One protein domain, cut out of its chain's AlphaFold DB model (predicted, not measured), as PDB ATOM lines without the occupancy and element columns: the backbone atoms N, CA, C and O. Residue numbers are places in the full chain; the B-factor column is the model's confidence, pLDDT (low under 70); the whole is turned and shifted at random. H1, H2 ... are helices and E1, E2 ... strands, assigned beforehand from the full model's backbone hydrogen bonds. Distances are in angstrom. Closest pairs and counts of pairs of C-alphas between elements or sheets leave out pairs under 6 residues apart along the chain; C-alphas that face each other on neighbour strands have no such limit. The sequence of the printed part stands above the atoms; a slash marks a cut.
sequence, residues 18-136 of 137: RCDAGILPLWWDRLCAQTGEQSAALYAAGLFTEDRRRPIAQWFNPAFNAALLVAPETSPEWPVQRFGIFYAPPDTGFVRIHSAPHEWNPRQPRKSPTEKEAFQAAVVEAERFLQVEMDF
ATOM      1  N   ARG A  18     166.535 154.838 177.443       92.19
ATOM      2  CA  ARG A  18     166.390 155.039 178.887       92.19
ATOM      3  C   ARG A  18     165.085 154.417 179.387       92.19
ATOM      4  O   ARG A  18     164.013 154.755 178.889       92.19
ATOM      5  N   CYS A  19     165.176 153.543 180.388       88.81
ATOM      6  CA  CYS A  19     164.074 152.690 180.840       88.81
ATOM      7  C   CYS A  19     163.932 152.685 182.371       88.81
ATOM      8  O   CYS A  19     164.030 151.641 182.997       88.81
ATOM      9  N   ASP A  20     163.666 153.821 183.014       82.06
ATOM     10  CA  ASP A  20     163.737 153.931 184.488       82.06
ATOM     11  C   ASP A  20     162.511 153.366 185.248       82.06
ATOM     12  O   ASP A  20     162.443 153.455 186.473       82.06
ATOM     13  N   ALA A  21     161.524 152.783 184.554       77.06
ATOM     14  CA  ALA A  21     160.246 152.361 185.148       77.06
ATOM     15  C   ALA A  21     160.361 151.208 186.171       77.06
ATOM     16  O   ALA A  21     159.472 151.020 187.002       77.06
ATOM     17  N   GLY A  22     161.445 150.436 186.117       79.06
ATOM     18  CA  GLY A  22     161.738 149.338 187.036       79.06
ATOM     19  C   GLY A  22     162.837 148.444 186.480       79.06
ATOM     20  O   GLY A  22     162.984 148.363 185.265       79.06
ATOM     21  N   ILE A  23     163.610 147.790 187.350       85.44
ATOM     22  CA  ILE A  23     164.775 146.976 186.962       85.44
ATOM     23  C   ILE A  23     164.410 145.977 185.858       85.44
ATOM     24  O   ILE A  23     163.457 145.207 185.992       85.44
ATOM     25  N   LEU A  24     165.173 146.007 184.764       88.44
ATOM     26  CA  LEU A  24     164.966 145.100 183.636       88.44
ATOM     27  C   LEU A  24     165.186 143.638 184.061       88.44
ATOM     28  O   LEU A  24     166.188 143.356 184.723       88.44
ATOM     29  N   PRO A  25     164.335 142.690 183.614       87.62
ATOM     30  CA  PRO A  25     164.535 141.259 183.864       87.62
ATOM     31  C   PRO A  25     165.917 140.744 183.440       87.62
ATOM     32  O   PRO A  25     166.480 139.884 184.108       87.62
ATOM     33  N   LEU A  26     166.511 141.354 182.403       89.31
ATOM     34  CA  LEU A  26     167.863 141.054 181.919       89.31
ATOM     35  C   LEU A  26     168.912 141.030 183.041       89.31
ATOM     36  O   LEU A  26     169.837 140.222 183.007       89.31
ATOM     37  N   TRP A  27     168.785 141.907 184.037       89.19
ATOM     38  CA  TRP A  27     169.726 141.970 185.153       89.19
ATOM     39  C   TRP A  27     169.674 140.731 186.043       89.19
ATOM     40  O   TRP A  27     170.716 140.262 186.501       89.19
ATOM     41  N   TRP A  28     168.477 140.183 186.259       85.88
ATOM     42  CA  TRP A  28     168.307 138.918 186.965       85.88
ATOM     43  C   TRP A  28     168.938 137.771 186.177       85.88
ATOM     44  O   TRP A  28     169.716 136.998 186.739       85.88
ATOM     45  N   ASP A  29     168.685 137.721 184.868       87.88
ATOM     46  CA  ASP A  29     169.263 136.710 183.980       87.88
ATOM     47  C   ASP A  29     170.800 136.771 183.994       87.88
ATOM     48  O   ASP A  29     171.466 135.741 184.129       87.88
ATOM     49  N   ARG A  30     171.385 137.980 183.934       88.75
ATOM     50  CA  ARG A  30     172.843 138.192 184.002       88.75
ATOM     51  C   ARG A  30     173.429 137.771 185.343       88.75
ATOM     52  O   ARG A  30     174.477 137.126 185.375       88.75
ATOM     53  N   LEU A  31     172.763 138.110 186.443       85.69
ATOM     54  CA  LEU A  31     173.209 137.721 187.776       85.69
ATOM     55  C   LEU A  31     173.164 136.195 187.943       85.69
ATOM     56  O   LEU A  31     174.142 135.601 188.395       85.69
ATOM     57  N   CYS A  32     172.086 135.543 187.501       85.38
ATOM     58  CA  CYS A  32     171.966 134.086 187.526       85.38
ATOM     59  C   CYS A  32     173.046 133.406 186.678       85.38
ATOM     60  O   CYS A  32     173.653 132.438 187.138       85.38
ATOM     61  N   ALA A  33     173.335 133.933 185.486       85.75
ATOM     62  CA  ALA A  33     174.400 133.423 184.626       85.75
ATOM     63  C   ALA A  33     175.791 133.516 185.281       85.75
ATOM     64  O   ALA A  33     176.634 132.649 185.057       85.75
ATOM     65  N   GLN A  34     176.036 134.541 186.105       84.75
ATOM     66  CA  GLN A  34     177.338 134.779 186.733       84.75
ATOM     67  C   GLN A  34     177.532 134.036 188.059       84.75
ATOM     68  O   GLN A  34     178.637 133.574 188.342       84.75
ATOM     69  N   THR A  35     176.496 133.939 188.895       81.81
ATOM     70  CA  THR A  35     176.628 133.432 190.274       81.81
ATOM     71  C   THR A  35     175.860 132.137 190.544       81.81
ATOM     72  O   THR A  35     176.002 131.559 191.624       81.81
ATOM     73  N   GLY A  36     175.033 131.687 189.597       81.56
ATOM     74  CA  GLY A  36     173.998 130.680 189.824       81.56
ATOM     75  C   GLY A  36     172.782 131.259 190.559       81.56
ATOM     76  O   GLY A  36     172.895 132.247 191.285       81.56
ATOM     77  N   GLU A  37     171.615 130.636 190.385       77.31
ATOM     78  CA  GLU A  37     170.310 131.139 190.853       77.31
ATOM     79  C   GLU A  37     170.238 131.334 192.379       77.31
ATOM     80  O   GLU A  37     169.766 132.359 192.872       77.31
ATOM     81  N   GLN A  38     170.781 130.387 193.149       74.38
ATOM     82  CA  GLN A  38     170.725 130.430 194.612       74.38
ATOM     83  C   GLN A  38     171.593 131.560 195.199       74.38
ATOM     84  O   GLN A  38     171.176 132.247 196.132       74.38
ATOM     85  N   SER A  39     172.776 131.800 194.625       72.62
ATOM     86  CA  SER A  39     173.632 132.940 194.986       72.62
ATOM     87  C   SER A  39     173.075 134.264 194.454       72.62
ATOM     88  O   SER A  39     173.215 135.295 195.112       72.62
ATOM     89  N   ALA A  40     172.425 134.237 193.286       72.81
ATOM     90  CA  ALA A  40     171.810 135.404 192.669       72.81
ATOM     91  C   ALA A  40     170.692 135.966 193.547       72.81
ATOM     92  O   ALA A  40     170.655 137.168 193.770       72.81
ATOM     93  N   ALA A  41     169.847 135.118 194.136       70.38
ATOM     94  CA  ALA A  41     168.802 135.556 195.062       70.38
ATOM     95  C   ALA A  41     169.359 136.335 196.273       70.38
ATOM     96  O   ALA A  41     168.784 137.346 196.678       70.38
ATOM     97  N   LEU A  42     170.507 135.913 196.815       67.06
ATOM     98  CA  LEU A  42     171.171 136.589 197.937       67.06
ATOM     99  C   LEU A  42     171.809 137.926 197.522       67.06
ATOM    100  O   LEU A  42     171.723 138.901 198.264       67.06
ATOM    101  N   TYR A  43     172.425 137.989 196.338       63.41
ATOM    102  CA  TYR A  43     173.039 139.215 195.809       63.41
ATOM    103  C   TYR A  43     172.007 140.235 195.318       63.41
ATOM    104  O   TYR A  43     172.148 141.432 195.566       63.41
ATOM    105  N   ALA A  44     170.950 139.770 194.653       62.00
ATOM    106  CA  ALA A  44     169.842 140.581 194.161       62.00
ATOM    107  C   ALA A  44     169.118 141.301 195.294       62.00
ATOM    108  O   ALA A  44     168.756 142.464 195.144       62.00
ATOM    109  N   ALA A  45     168.979 140.641 196.447       58.03
ATOM    110  CA  ALA A  45     168.430 141.261 197.641       58.03
ATOM    111  C   ALA A  45     169.230 142.497 198.085       58.03
ATOM    112  O   ALA A  45     168.648 143.352 198.733       58.03
ATOM    113  N   GLY A  46     170.518 142.611 197.729       57.09
ATOM    114  CA  GLY A  46     171.371 143.778 197.983       57.09
ATOM    115  C   GLY A  46     171.403 144.785 196.824       57.09
ATOM    116  O   GLY A  46     171.167 145.973 197.035       57.09
ATOM    117  N   LEU A  47     171.662 144.305 195.602       59.16
ATOM    118  CA  LEU A  47     171.886 145.129 194.400       59.16
ATOM    119  C   LEU A  47     170.590 145.701 193.800       59.16
ATOM    120  O   LEU A  47     170.587 146.788 193.228       59.16
ATOM    121  N   PHE A  48     169.486 144.968 193.954       59.84
ATOM    122  CA  PHE A  48     168.136 145.340 193.516       59.84
ATOM    123  C   PHE A  48     167.197 145.554 194.701       59.84
ATOM    124  O   PHE A  48     165.984 145.423 194.526       59.84
ATOM    125  N   THR A  49     167.761 145.827 195.891       52.16
ATOM    126  CA  THR A  49     167.037 146.000 197.160       52.16
ATOM    127  C   THR A  49     165.676 146.639 196.906       52.16
ATOM    128  O   THR A  49     165.579 147.735 196.358       52.16
ATOM    129  N   GLU A  50     164.625 145.935 197.328       49.12
ATOM    130  CA  GLU A  50     163.198 146.219 197.116       49.12
ATOM    131  C   GLU A  50     162.732 147.612 197.590       49.12
ATOM    132  O   GLU A  50     161.565 147.981 197.426       49.12
ATOM    133  N   ASP A  51     163.639 148.420 198.147       56.44
ATOM    134  CA  ASP A  51     163.435 149.825 198.453       56.44
ATOM    135  C   ASP A  51     163.434 150.673 197.171       56.44
ATOM    136  O   ASP A  51     164.341 151.459 196.889       56.44
ATOM    137  N   ARG A  52     162.330 150.566 196.418       57.78
ATOM    138  CA  ARG A  52     161.995 151.403 195.249       57.78
ATOM    139  C   ARG A  52     161.980 152.913 195.536       57.78
ATOM    140  O   ARG A  52     161.646 153.696 194.653       57.78
ATOM    141  N   ARG A  53     162.262 153.343 196.770       68.44
ATOM    142  CA  ARG A  53     162.401 154.759 197.126       68.44
ATOM    143  C   ARG A  53     163.731 155.334 196.661       68.44
ATOM    144  O   ARG A  53     163.816 156.548 196.494       68.44
ATOM    145  N   ARG A  54     164.755 154.497 196.476       78.88
ATOM    146  CA  ARG A  54     166.074 154.959 196.040       78.88
ATOM    147  C   ARG A  54     166.110 155.124 194.524       78.88
ATOM    148  O   ARG A  54     165.560 154.286 193.808       78.88
ATOM    149  N   PRO A  55     166.738 156.198 194.025       88.19
ATOM    150  CA  PRO A  55     166.750 156.468 192.601       88.19
ATOM    151  C   PRO A  55     167.608 155.437 191.863       88.19
ATOM    152  O   PRO A  55     168.682 155.049 192.323       88.19
ATOM    153  N   ILE A  56     167.125 155.030 190.694       90.50
ATOM    154  CA  ILE A  56     167.863 154.234 189.714       90.50
ATOM    155  C   ILE A  56     167.803 154.945 188.363       90.50
ATOM    156  O   ILE A  56     166.865 155.696 188.093       90.50
ATOM    157  N   ALA A  57     168.787 154.690 187.510       93.12
ATOM    158  CA  ALA A  57     168.695 154.990 186.085       93.12
ATOM    159  C   ALA A  57     169.186 153.779 185.310       93.12
ATOM    160  O   ALA A  57     170.165 153.154 185.719       93.12
ATOM    161  N   GLN A  58     168.530 153.441 184.209       93.62
ATOM    162  CA  GLN A  58     169.010 152.347 183.376       93.62
ATOM    163  C   GLN A  58     168.756 152.578 181.899       93.62
ATOM    164  O   GLN A  58     167.800 153.242 181.492       93.62
ATOM    165  N   TRP A  59     169.610 151.952 181.105       95.31
ATOM    166  CA  TRP A  59     169.567 151.991 179.661       95.31
ATOM    167  C   TRP A  59     169.588 150.581 179.107       95.31
ATOM    168  O   TRP A  59     170.264 149.704 179.643       95.31
ATOM    169  N   PHE A  60     168.853 150.377 178.023       93.62
ATOM    170  CA  PHE A  60     168.804 149.120 177.299       93.62
ATOM    171  C   PHE A  60     169.120 149.346 175.830       93.62
ATOM    172  O   PHE A  60     168.602 150.278 175.213       93.62
ATOM    173  N   ASN A  61     169.943 148.466 175.275       92.56
ATOM    174  CA  ASN A  61     170.215 148.395 173.856       92.56
ATOM    175  C   ASN A  61     169.638 147.082 173.300       92.56
ATOM    176  O   ASN A  61     170.248 146.021 173.477       92.56
ATOM    177  N   PRO A  62     168.476 147.123 172.618       90.00
ATOM    178  CA  PRO A  62     167.832 145.921 172.096       90.00
ATOM    179  C   PRO A  62     168.616 145.264 170.957       90.00
ATOM    180  O   PRO A  62     168.461 144.064 170.749       90.00
ATOM    181  N   ALA A  63     169.454 146.012 170.230       89.19
ATOM    182  CA  ALA A  63     170.228 145.464 169.118       89.19
ATOM    183  C   ALA A  63     171.311 144.488 169.600       89.19
ATOM    184  O   ALA A  63     171.598 143.506 168.920       89.19
ATOM    185  N   PHE A  64     171.868 144.740 170.787       88.06
ATOM    186  CA  PHE A  64     172.949 143.940 171.366       88.06
ATOM    187  C   PHE A  64     172.536 143.168 172.626       88.06
ATOM    188  O   PHE A  64     173.360 142.486 173.229       88.06
ATOM    189  N   ASN A  65     171.270 143.278 173.042       91.06
ATOM    190  CA  ASN A  65     170.777 142.750 174.315       91.06
ATOM    191  C   ASN A  65     171.691 143.130 175.505       91.06
ATOM    192  O   ASN A  65     172.021 142.302 176.366       91.06
ATOM    193  N   ALA A  66     172.124 144.393 175.506       92.88
ATOM    194  CA  ALA A  66     173.033 144.976 176.484       92.88
ATOM    195  C   ALA A  66     172.292 145.987 177.365       92.88
ATOM    196  O   ALA A  66     171.321 146.611 176.929       92.88
ATOM    197  N   ALA A  67     172.744 146.163 178.604       94.31
ATOM    198  CA  ALA A  67     172.152 147.128 179.526       94.31
ATOM    199  C   ALA A  67     173.195 147.849 180.378       94.31
ATOM    200  O   ALA A  67     174.274 147.330 180.652       94.31
ATOM    201  N   LEU A  68     172.836 149.042 180.840       94.81
ATOM    202  CA  LEU A  68     173.600 149.818 181.811       94.81
ATOM    203  C   LEU A  68     172.673 150.228 182.957       94.81
ATOM    204  O   LEU A  68     171.536 150.616 182.709       94.81
ATOM    205  N   LEU A  69     173.137 150.131 184.199       93.44
ATOM    206  CA  LEU A  69     172.364 150.431 185.402       93.44
ATOM    207  C   LEU A  69     173.185 151.291 186.357       93.44
ATOM    208  O   LEU A  69     174.312 150.952 186.705       93.44
ATOM    209  N   VAL A  70     172.576 152.368 186.832       93.19
ATOM    210  CA  VAL A  70     173.002 153.134 187.999       93.19
ATOM    211  C   VAL A  70     172.086 152.756 189.154       93.19
ATOM    212  O   VAL A  70     170.875 152.979 189.083       93.19
ATOM    213  N   ALA A  71     172.658 152.197 190.217       89.50
ATOM    214  CA  ALA A  71     171.915 151.761 191.398       89.50
ATOM    215  C   ALA A  71     172.750 151.925 192.680       89.50
ATOM    216  O   ALA A  71     173.982 151.984 192.604       89.50
ATOM    217  N   PRO A  72     172.114 152.014 193.864       87.50
ATOM    218  CA  PRO A  72     172.827 151.932 195.133       87.50
ATOM    219  C   PRO A  72     173.673 150.653 195.206       87.50
ATOM    220  O   PRO A  72     173.189 149.562 194.933       87.50
ATOM    221  N   GLU A  73     174.940 150.790 195.581       81.94
ATOM    222  CA  GLU A  73     175.865 149.654 195.719       81.94
ATOM    223  C   GLU A  73     176.092 149.278 197.190       81.94
ATOM    224  O   GLU A  73     176.390 148.136 197.528       81.94
ATOM    225  N   THR A  74     175.975 150.252 198.089       75.06
ATOM    226  CA  THR A  74     176.165 150.059 199.528       75.06
ATOM    227  C   THR A  74     174.873 149.657 200.207       75.06
ATOM    228  O   THR A  74     173.819 150.241 199.949       75.06
ATOM    229  N   SER A  75     174.983 148.753 201.176       74.81
ATOM    230  CA  SER A  75     173.854 148.406 202.029       74.81
ATOM    231  C   SER A  75     173.419 149.602 202.901       74.81
ATOM    232  O   SER A  75     174.278 150.398 203.305       74.81
ATOM    233  N   PRO A  76     172.117 149.776 203.212       74.44
ATOM    234  CA  PRO A  76     171.592 150.953 203.914       74.44
ATOM    235  C   PRO A  76     172.231 151.270 205.273       74.44
ATOM    236  O   PRO A  76     172.203 152.422 205.701       74.44
ATOM    237  N   GLU A  77     172.804 150.279 205.954       76.44
ATOM    238  CA  GLU A  77     173.480 150.442 207.244       76.44
ATOM    239  C   GLU A  77     174.851 151.128 207.146       76.44
ATOM    240  O   GLU A  77     175.381 151.597 208.160       76.44
ATOM    241  N   TRP A  78     175.428 151.226 205.944       80.81
ATOM    242  CA  TRP A  78     176.729 151.861 205.751       80.81
ATOM    243  C   TRP A  78     176.666 153.380 205.998       80.81
ATOM    244  O   TRP A  78     175.760 154.053 205.496       80.81
ATOM    245  N   PRO A  79     177.633 153.968 206.738       86.25
ATOM    246  CA  PRO A  79     177.626 155.401 207.060       86.25
ATOM    247  C   PRO A  79     177.707 156.328 205.845       86.25
ATOM    248  O   PRO A  79     177.178 157.439 205.882       86.25
ATOM    249  N   VAL A  80     178.392 155.875 204.798       89.88
ATOM    250  CA  VAL A  80     178.485 156.537 203.500       89.88
ATOM    251  C   VAL A  80     177.800 155.627 202.501       89.88
ATOM    252  O   VAL A  80     178.068 154.425 202.479       89.88
ATOM    253  N   GLN A  81     176.900 156.200 201.713       89.19
ATOM    254  CA  GLN A  81     176.199 155.486 200.660       89.19
ATOM    255  C   GLN A  81     176.791 155.859 199.307       89.19
ATOM    256  O   GLN A  81     177.327 156.959 199.159       89.19
ATOM    257  N   ARG A  82     176.699 154.956 198.329       90.00
ATOM    258  CA  ARG A  82     177.252 155.170 196.988       90.00
ATOM    259  C   ARG A  82     176.360 154.614 195.889       90.00
ATOM    260  O   ARG A  82     175.723 153.575 196.077       90.00
ATOM    261  N   PHE A  83     176.374 155.279 194.739       91.31
ATOM    262  CA  PHE A  83     175.844 154.731 193.495       91.31
ATOM    263  C   PHE A  83     176.957 154.030 192.714       91.31
ATOM    264  O   PHE A  83     178.027 154.600 192.495       91.31
ATOM    265  N   GLY A  84     176.692 152.791 192.309       90.75
ATOM    266  CA  GLY A  84     177.515 152.033 191.376       90.75
ATOM    267  C   GLY A  84     176.963 152.132 189.957       90.75
ATOM    268  O   GLY A  84     175.767 152.355 189.762       90.75
ATOM    269  N   ILE A  85     177.846 151.945 188.977       93.50
ATOM    270  CA  ILE A  85     177.496 151.821 187.561       93.50
ATOM    271  C   ILE A  85     177.794 150.380 187.150       93.50
ATOM    272  O   ILE A  85     178.915 149.899 187.326       93.50
ATOM    273  N   PHE A  86     176.799 149.690 186.614       92.19
ATOM    274  CA  PHE A  86     176.870 148.291 186.213       92.19
ATOM    275  C   PHE A  86     176.570 148.185 184.726       92.19
ATOM    276  O   PHE A  86     175.585 148.751 184.263       92.19
ATOM    277  N   TYR A  87     177.399 147.454 183.989       93.38
ATOM    278  CA  TYR A  87     177.227 147.186 182.565       93.38
ATOM    279  C   TYR A  87     177.038 145.689 182.342       93.38
ATOM    280  O   TYR A  87     177.850 144.881 182.791       93.38
ATOM    281  N   ALA A  88     175.962 145.336 181.654       93.62
ATOM    282  CA  ALA A  88     175.686 144.006 181.142       93.62
ATOM    283  C   ALA A  88     176.020 143.999 179.642       93.62
ATOM    284  O   ALA A  88     175.238 144.557 178.861       93.62
ATOM    285  N   PRO A  89     177.153 143.398 179.230       91.25
ATOM    286  CA  PRO A  89     177.488 143.256 177.821       91.25
ATOM    287  C   PRO A  89     176.548 142.259 177.126       91.25
ATOM    288  O   PRO A  89     175.781 141.544 177.787       91.25
ATOM    289  N   PRO A  90     176.657 142.131 175.796       88.56
ATOM    290  CA  PRO A  90     176.027 141.039 175.064       88.56
ATOM    291  C   PRO A  90     176.440 139.677 175.641       88.56
ATOM    292  O   PRO A  90     177.599 139.460 175.996       88.56
ATOM    293  N   ASP A  91     175.466 138.774 175.753       78.75
ATOM    294  CA  ASP A  91     175.626 137.335 176.033       78.75
ATOM    295  C   ASP A  91     176.466 136.906 177.251       78.75
ATOM    296  O   ASP A  91     176.827 135.738 177.381       78.75
ATOM    297  N   THR A  92     176.742 137.807 178.193       81.31
ATOM    298  CA  THR A  92     177.567 137.525 179.382       81.31
ATOM    299  C   THR A  92     176.865 137.976 180.666       81.31
ATOM    300  O   THR A  92     175.685 138.316 180.632       81.31
ATOM    301  N   GLY A  93     177.544 137.888 181.818       87.12
ATOM    302  CA  GLY A  93     177.048 138.401 183.100       87.12
ATOM    303  C   GLY A  93     177.026 139.931 183.135       87.12
ATOM    304  O   GLY A  93     176.636 140.587 182.173       87.12
ATOM    305  N   PHE A  94     177.463 140.526 184.240       90.12
ATOM    306  CA  PHE A  94     177.656 141.971 184.299       90.12
ATOM    307  C   PHE A  94     178.961 142.331 184.998       90.12
ATOM    308  O   PHE A  94     179.549 141.554 185.752       90.12
ATOM    309  N   VAL A  95     179.417 143.548 184.744       90.00
ATOM    310  CA  VAL A  95     180.608 144.116 185.361       90.00
ATOM    311  C   VAL A  95     180.268 145.446 186.005       90.00
ATOM    312  O   VAL A  95     179.439 146.211 185.515       90.00
ATOM    313  N   ARG A  96     180.934 145.739 187.118       89.88
ATOM    314  CA  ARG A  96     180.924 147.075 187.702       89.88
ATOM    315  C   ARG A  96     181.914 147.946 186.934       89.88
ATOM    316  O   ARG A  96     183.089 147.593 186.824       89.88
ATOM    317  N   ILE A  97     181.457 149.086 186.436       90.69
ATOM    318  CA  ILE A  97     182.325 150.080 185.813       90.69
ATOM    319  C   ILE A  97     183.148 150.768 186.906       90.69
ATOM    320  O   ILE A  97     182.646 151.125 187.975       90.69
ATOM    321  N   HIS A  98     184.445 150.925 186.653       87.62
ATOM    322  CA  HIS A  98     185.333 151.652 187.550       87.62
ATOM    323  C   HIS A  98     185.181 153.150 187.278       87.62
ATOM    324  O   HIS A  98     185.656 153.646 186.262       87.62
ATOM    325  N   SER A  99     184.517 153.854 188.191       86.19
ATOM    326  CA  SER A  99     184.293 155.299 188.136       86.19
ATOM    327  C   SER A  99     184.587 155.965 189.483       86.19
ATOM    328  O   SER A  99     184.924 155.301 190.473       86.19
ATOM    329  N   ALA A 100     184.484 157.295 189.514       85.44
ATOM    330  CA  ALA A 100     184.592 158.073 190.740       85.44
ATOM    331  C   ALA A 100     183.569 157.613 191.804       85.44
ATOM    332  O   ALA A 100     182.477 157.157 191.465       85.44
ATOM    333  N   PRO A 101     183.886 157.749 193.103       81.69
ATOM    334  CA  PRO A 101     182.963 157.387 194.171       81.69
ATOM    335  C   PRO A 101     181.788 158.381 194.216       81.69
ATOM    336  O   PRO A 101     181.903 159.486 194.744       81.69
ATOM    337  N   HIS A 102     180.652 157.996 193.630       92.00
ATOM    338  CA  HIS A 102     179.404 158.767 193.610       92.00
ATOM    339  C   HIS A 102     178.680 158.664 194.961       92.00
ATOM    340  O   HIS A 102     177.669 157.972 195.105       92.00
ATOM    341  N   GLU A 103     179.263 159.298 195.977       93.19
ATOM    342  CA  GLU A 103     178.941 159.074 197.387       93.19
ATOM    343  C   GLU A 103     178.157 160.218 198.034       93.19
ATOM    344  O   GLU A 103     178.329 161.385 197.691       93.19
ATOM    345  N   TRP A 104     177.341 159.882 199.035       92.94
ATOM    346  CA  TRP A 104     176.686 160.843 199.924       92.94
ATOM    347  C   TRP A 104     176.624 160.321 201.362       92.94
ATOM    348  O   TRP A 104     176.792 159.130 201.634       92.94
ATOM    349  N   ASN A 105     176.356 161.221 202.311       91.81
ATOM    350  CA  ASN A 105     176.168 160.867 203.718       91.81
ATOM    351  C   ASN A 105     174.685 160.988 204.118       91.81
ATOM    352  O   ASN A 105     174.201 162.111 204.304       91.81
ATOM    353  N   PRO A 106     173.960 159.873 204.340       87.50
ATOM    354  CA  PRO A 106     172.551 159.910 204.745       87.50
ATOM    355  C   PRO A 106     172.301 160.621 206.077       87.50
ATOM    356  O   PRO A 106     171.205 161.121 206.310       87.50
ATOM    357  N   ARG A 107     173.308 160.689 206.962       89.81
ATOM    358  CA  ARG A 107     173.216 161.389 208.255       89.81
ATOM    359  C   ARG A 107     173.334 162.907 208.104       89.81
ATOM    360  O   ARG A 107     173.019 163.637 209.039       89.81
ATOM    361  N   GLN A 108     173.793 163.390 206.949       89.56
ATOM    362  CA  GLN A 108     173.938 164.811 206.633       89.56
ATOM    363  C   GLN A 108     173.296 165.132 205.269       89.56
ATOM    364  O   GLN A 108     173.968 165.664 204.389       89.56
ATOM    365  N   PRO A 109     171.985 164.880 205.077       84.56
ATOM    366  CA  PRO A 109     171.346 164.882 203.753       84.56
ATOM    367  C   PRO A 109     171.286 166.263 203.078       84.56
ATOM    368  O   PRO A 109     170.998 166.356 201.890       84.56
ATOM    369  N   ARG A 110     171.534 167.343 203.830       88.75
ATOM    370  CA  ARG A 110     171.575 168.729 203.330       88.75
ATOM    371  C   ARG A 110     172.990 169.221 203.019       88.75
ATOM    372  O   ARG A 110     173.147 170.363 202.602       88.75
ATOM    373  N   LYS A 111     174.016 168.408 203.282       89.56
ATOM    374  CA  LYS A 111     175.412 168.743 203.006       89.56
ATOM    375  C   LYS A 111     175.816 168.075 201.699       89.56
ATOM    376  O   LYS A 111     175.681 166.863 201.582       89.56
ATOM    377  N   SER A 112     176.329 168.855 200.754       87.44
ATOM    378  CA  SER A 112     176.852 168.304 199.506       87.44
ATOM    379  C   SER A 112     178.067 167.387 199.760       87.44
ATOM    380  O   SER A 112     178.903 167.718 200.615       87.44
ATOM    381  N   PRO A 113     178.194 166.269 199.020       91.62
ATOM    382  CA  PRO A 113     177.237 165.788 198.021       91.62
ATOM    383  C   PRO A 113     175.962 165.213 198.663       91.62
ATOM    384  O   PRO A 113     176.024 164.380 199.569       91.62
ATOM    385  N   THR A 114     174.803 165.668 198.190       93.88
ATOM    386  CA  THR A 114     173.481 165.121 198.530       93.88
ATOM    387  C   THR A 114     173.203 163.847 197.726       93.88
ATOM    388  O   THR A 114     173.850 163.604 196.711       93.88
ATOM    389  N   GLU A 115     172.203 163.049 198.123       92.56
ATOM    390  CA  GLU A 115     171.792 161.850 197.361       92.56
ATOM    391  C   GLU A 115     171.478 162.184 195.896       92.56
ATOM    392  O   GLU A 115     171.921 161.490 194.985       92.56
ATOM    393  N   LYS A 116     170.771 163.297 195.663       93.38
ATOM    394  CA  LYS A 116     170.435 163.760 194.315       93.38
ATOM    395  C   LYS A 116     171.682 164.123 193.510       93.38
ATOM    396  O   LYS A 116     171.773 163.737 192.350       93.38
ATOM    397  N   GLU A 117     172.625 164.853 194.102       94.56
ATOM    398  CA  GLU A 117     173.873 165.244 193.430       94.56
ATOM    399  C   GLU A 117     174.744 164.021 193.119       94.56
ATOM    400  O   GLU A 117     175.257 163.906 192.009       94.56
ATOM    401  N   ALA A 118     174.862 163.084 194.064       94.69
ATOM    402  CA  ALA A 118     175.587 161.833 193.869       94.69
ATOM    403  C   ALA A 118     174.957 160.987 192.752       94.69
ATOM    404  O   ALA A 118     175.663 160.514 191.862       94.69
ATOM    405  N   PHE A 119     173.626 160.859 192.747       94.31
ATOM    406  CA  PHE A 119     172.894 160.145 191.704       94.31
ATOM    407  C   PHE A 119     173.069 160.800 190.328       94.31
ATOM    408  O   PHE A 119     173.392 160.124 189.357       94.31
ATOM    409  N   GLN A 120     172.915 162.123 190.236       95.56
ATOM    410  CA  GLN A 120     173.107 162.859 188.984       95.56
ATOM    411  C   GLN A 120     174.540 162.731 188.458       95.56
ATOM    412  O   GLN A 120     174.729 162.544 187.261       95.56
ATOM    413  N   ALA A 121     175.542 162.774 189.340       94.94
ATOM    414  CA  ALA A 121     176.932 162.553 188.954       94.94
ATOM    415  C   ALA A 121     177.159 161.135 188.400       94.94
ATOM    416  O   ALA A 121     177.866 160.987 187.406       94.94
ATOM    417  N   ALA A 122     176.540 160.113 188.999       94.88
ATOM    418  CA  ALA A 122     176.605 158.739 188.500       94.88
ATOM    419  C   ALA A 122     175.907 158.576 187.140       94.88
ATOM    420  O   ALA A 122     176.427 157.892 186.265       94.88
ATOM    421  N   VAL A 123     174.764 159.242 186.934       95.25
ATOM    422  CA  VAL A 123     174.050 159.257 185.646       95.25
ATOM    423  C   VAL A 123     174.897 159.901 184.551       95.25
ATOM    424  O   VAL A 123     175.042 159.313 183.488       95.25
ATOM    425  N   VAL A 124     175.503 161.062 184.812       94.25
ATOM    426  CA  VAL A 124     176.375 161.734 183.832       94.25
ATOM    427  C   VAL A 124     177.557 160.845 183.447       94.25
ATOM    428  O   VAL A 124     177.924 160.764 182.277       94.25
ATOM    429  N   GLU A 125     178.152 160.154 184.416       94.19
ATOM    430  CA  GLU A 125     179.269 159.249 184.150       94.19
ATOM    431  C   GLU A 125     178.831 157.998 183.368       94.19
ATOM    432  O   GLU A 125     179.528 157.562 182.454       94.19
ATOM    433  N   ALA A 126     177.643 157.465 183.657       94.00
ATOM    434  CA  ALA A 126     177.035 156.378 182.896       94.00
ATOM    435  C   ALA A 126     176.749 156.788 181.438       94.00
ATOM    436  O   ALA A 126     177.081 156.054 180.512       94.00
ATOM    437  N   GLU A 127     176.203 157.983 181.213       92.75
ATOM    438  CA  GLU A 127     175.941 158.513 179.869       92.75
ATOM    439  C   GLU A 127     177.239 158.735 179.073       92.75
ATOM    440  O   GLU A 127     177.280 158.446 177.876       92.75
ATOM    441  N   ARG A 128     178.323 159.168 179.734       90.94
ATOM    442  CA  ARG A 128     179.663 159.226 179.121       90.94
ATOM    443  C   ARG A 128     180.177 157.846 178.735       90.94
ATOM    444  O   ARG A 128     180.727 157.695 177.650       90.94
ATOM    445  N   PHE A 129     179.986 156.841 179.589       90.81
ATOM    446  CA  PHE A 129     180.362 155.466 179.260       90.81
ATOM    447  C   PHE A 129     179.641 154.973 177.997       90.81
ATOM    448  O   PHE A 129     180.288 154.406 177.125       90.81
ATOM    449  N   LEU A 130     178.337 155.244 177.856       89.69
ATOM    450  CA  LEU A 130     177.567 154.852 176.665       89.69
ATOM    451  C   LEU A 130     178.065 155.513 175.375       89.69
ATOM    452  O   LEU A 130     177.999 154.900 174.314       89.69
ATOM    453  N   GLN A 131     178.554 156.752 175.455       84.81
ATOM    454  CA  GLN A 131     179.160 157.425 174.302       84.81
ATOM    455  C   GLN A 131     180.444 156.720 173.874       84.81
ATOM    456  O   GLN A 131     180.605 156.418 172.699       84.81
ATOM    457  N   VAL A 132     181.315 156.414 174.840       81.75
ATOM    458  CA  VAL A 132     182.585 155.733 174.571       81.75
ATOM    459  C   VAL A 132     182.354 154.315 174.063       81.75
ATOM    460  O   VAL A 132     183.036 153.894 173.141       81.75
ATOM    461  N   GLU A 133     181.402 153.567 174.627       76.69
ATOM    462  CA  GLU A 133     181.112 152.198 174.184       76.69
ATOM    463  C   GLU A 133     180.776 152.148 172.690       76.69
ATOM    464  O   GLU A 133     181.317 151.310 171.975       76.69
ATOM    465  N   MET A 134     180.013 153.123 172.196       68.81
ATOM    466  CA  MET A 134     179.693 153.217 170.776       68.81
ATOM    467  C   MET A 134     180.854 153.611 169.864       68.81
ATOM    468  O   MET A 134     180.766 153.361 168.665       68.81
ATOM    469  N   ASP A 135     181.936 154.185 170.389       60.38
ATOM    470  CA  ASP A 135     183.141 154.437 169.590       60.38
ATOM    471  C   ASP A 135     183.934 153.141 169.312       60.38
ATOM    472  O   ASP A 135     184.813 153.129 168.447       60.38
ATOM    473  N   PHE A 136     183.643 152.051 170.036       56.50
ATOM    474  CA  PHE A 136     184.370 150.778 169.959       56.50
ATOM    475  C   PHE A 136     183.540 149.588 169.441       56.50
ATOM    476  O   PHE A 136     184.101 148.493 169.316       56.50
TER     477      PHE A 136
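Overview. This is residues 18 to 136 of the 137 residues of an uncharacterized protein of Arthrobacter sp. P2b (UniProt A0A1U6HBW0). A curled antiparallel sheet of four strands has the long helix H3 packed lengthwise on one face, while on the opposite face H1 crosses over E2 and E3 with its residues 26 to 31. H2 folds back from H1 as a V, and the end of H3, residues 131 to 135, sticks out together with residue 136. The printed part has 119 residues, with three named helices and four named strands in the order H1 H2 E1 E2 E3 E4 H3; the sheet's order is E1 E2 E3 E4. The class is mixed, helices and strands. The whole is compact, with a radius of gyration of the C-alphas of 14.3 A and spans of 41 by 37 by 25 A.

Along the chain. H1 takes residues 25 to 35, 15.8 A long, and begins with C-alpha 25 at (164.535, 141.259, 183.864). H2 follows at residues 37 to 47, 14.5 A. The strands are E1, residues 57 to 61, 14.0 A; E2, residues 66 to 72, 19.9 A; E3, residues 81 to 88, 22.6 A; and E4, residues 102 to 104, 7.2 A. H3 takes residues 115 to 135, 30.9 A, from C-alpha 115 at (171.792, 161.850, 197.361) to C-alpha 135 at (183.141, 154.437, 169.590).

Arrangement. E1 to E4 form a meander, each strand the antiparallel neighbour of the one before, and the sheet is twisted. In the hairpin E1 and E2, N 59 and O 68 are within hydrogen-bond range at 2.8 A; in the hairpin E2 and E3, N 86 and O 69 at 2.8 A; in the hairpin E3 and E4, N 81 and O 104 at 2.9 A. The pairing of E3 is staggered: residues 81 to 83 pair with E4 and residues 83 to 88 with E2. H3 is on the sheet at a height of 8.4 A, over E2 and, only just, with 3 C-alphas, over E3; it runs along the strands, at 18 degrees to E2 on the local plane. The closest C-alphas of H3 and E4 are those of Ala 118 and His 102, 4.9 A apart. H1 is on the opposite face at a height of 10.1 A and runs across the strands, at 89 degrees to E3 on the local plane; its closest C-alphas to E3 are those of Arg 30 and Ala 88, 7.1 A. H2 is only just not on the sheet, with 4 pairs of C-alphas within 10 A. H1 and H2 touch, closest at the C-alphas of Cys 32 and Ala 40, 5.3 A, at a steep tilt of 61 degrees, opposite ways. H1 and H3 are apart, as are H2 and H3. Every O i to N i+4 pair is within hydrogen-bond range in H1 and H3, and 5 of 7 are in H2.

Size, cuts and confidence. The C-alphas farthest apart, those of Ala 63 and Gln 108, are 42.4 A apart. The printed part has no cut. The link from E3 to E4, 13 residues, is long; within it residues 95 to 96 pair antiparallel with residues 86 to 87 of E3. The mean pLDDT of the printed part is 84.3, and residues 42 to 53 and 134 to 136 are under 70.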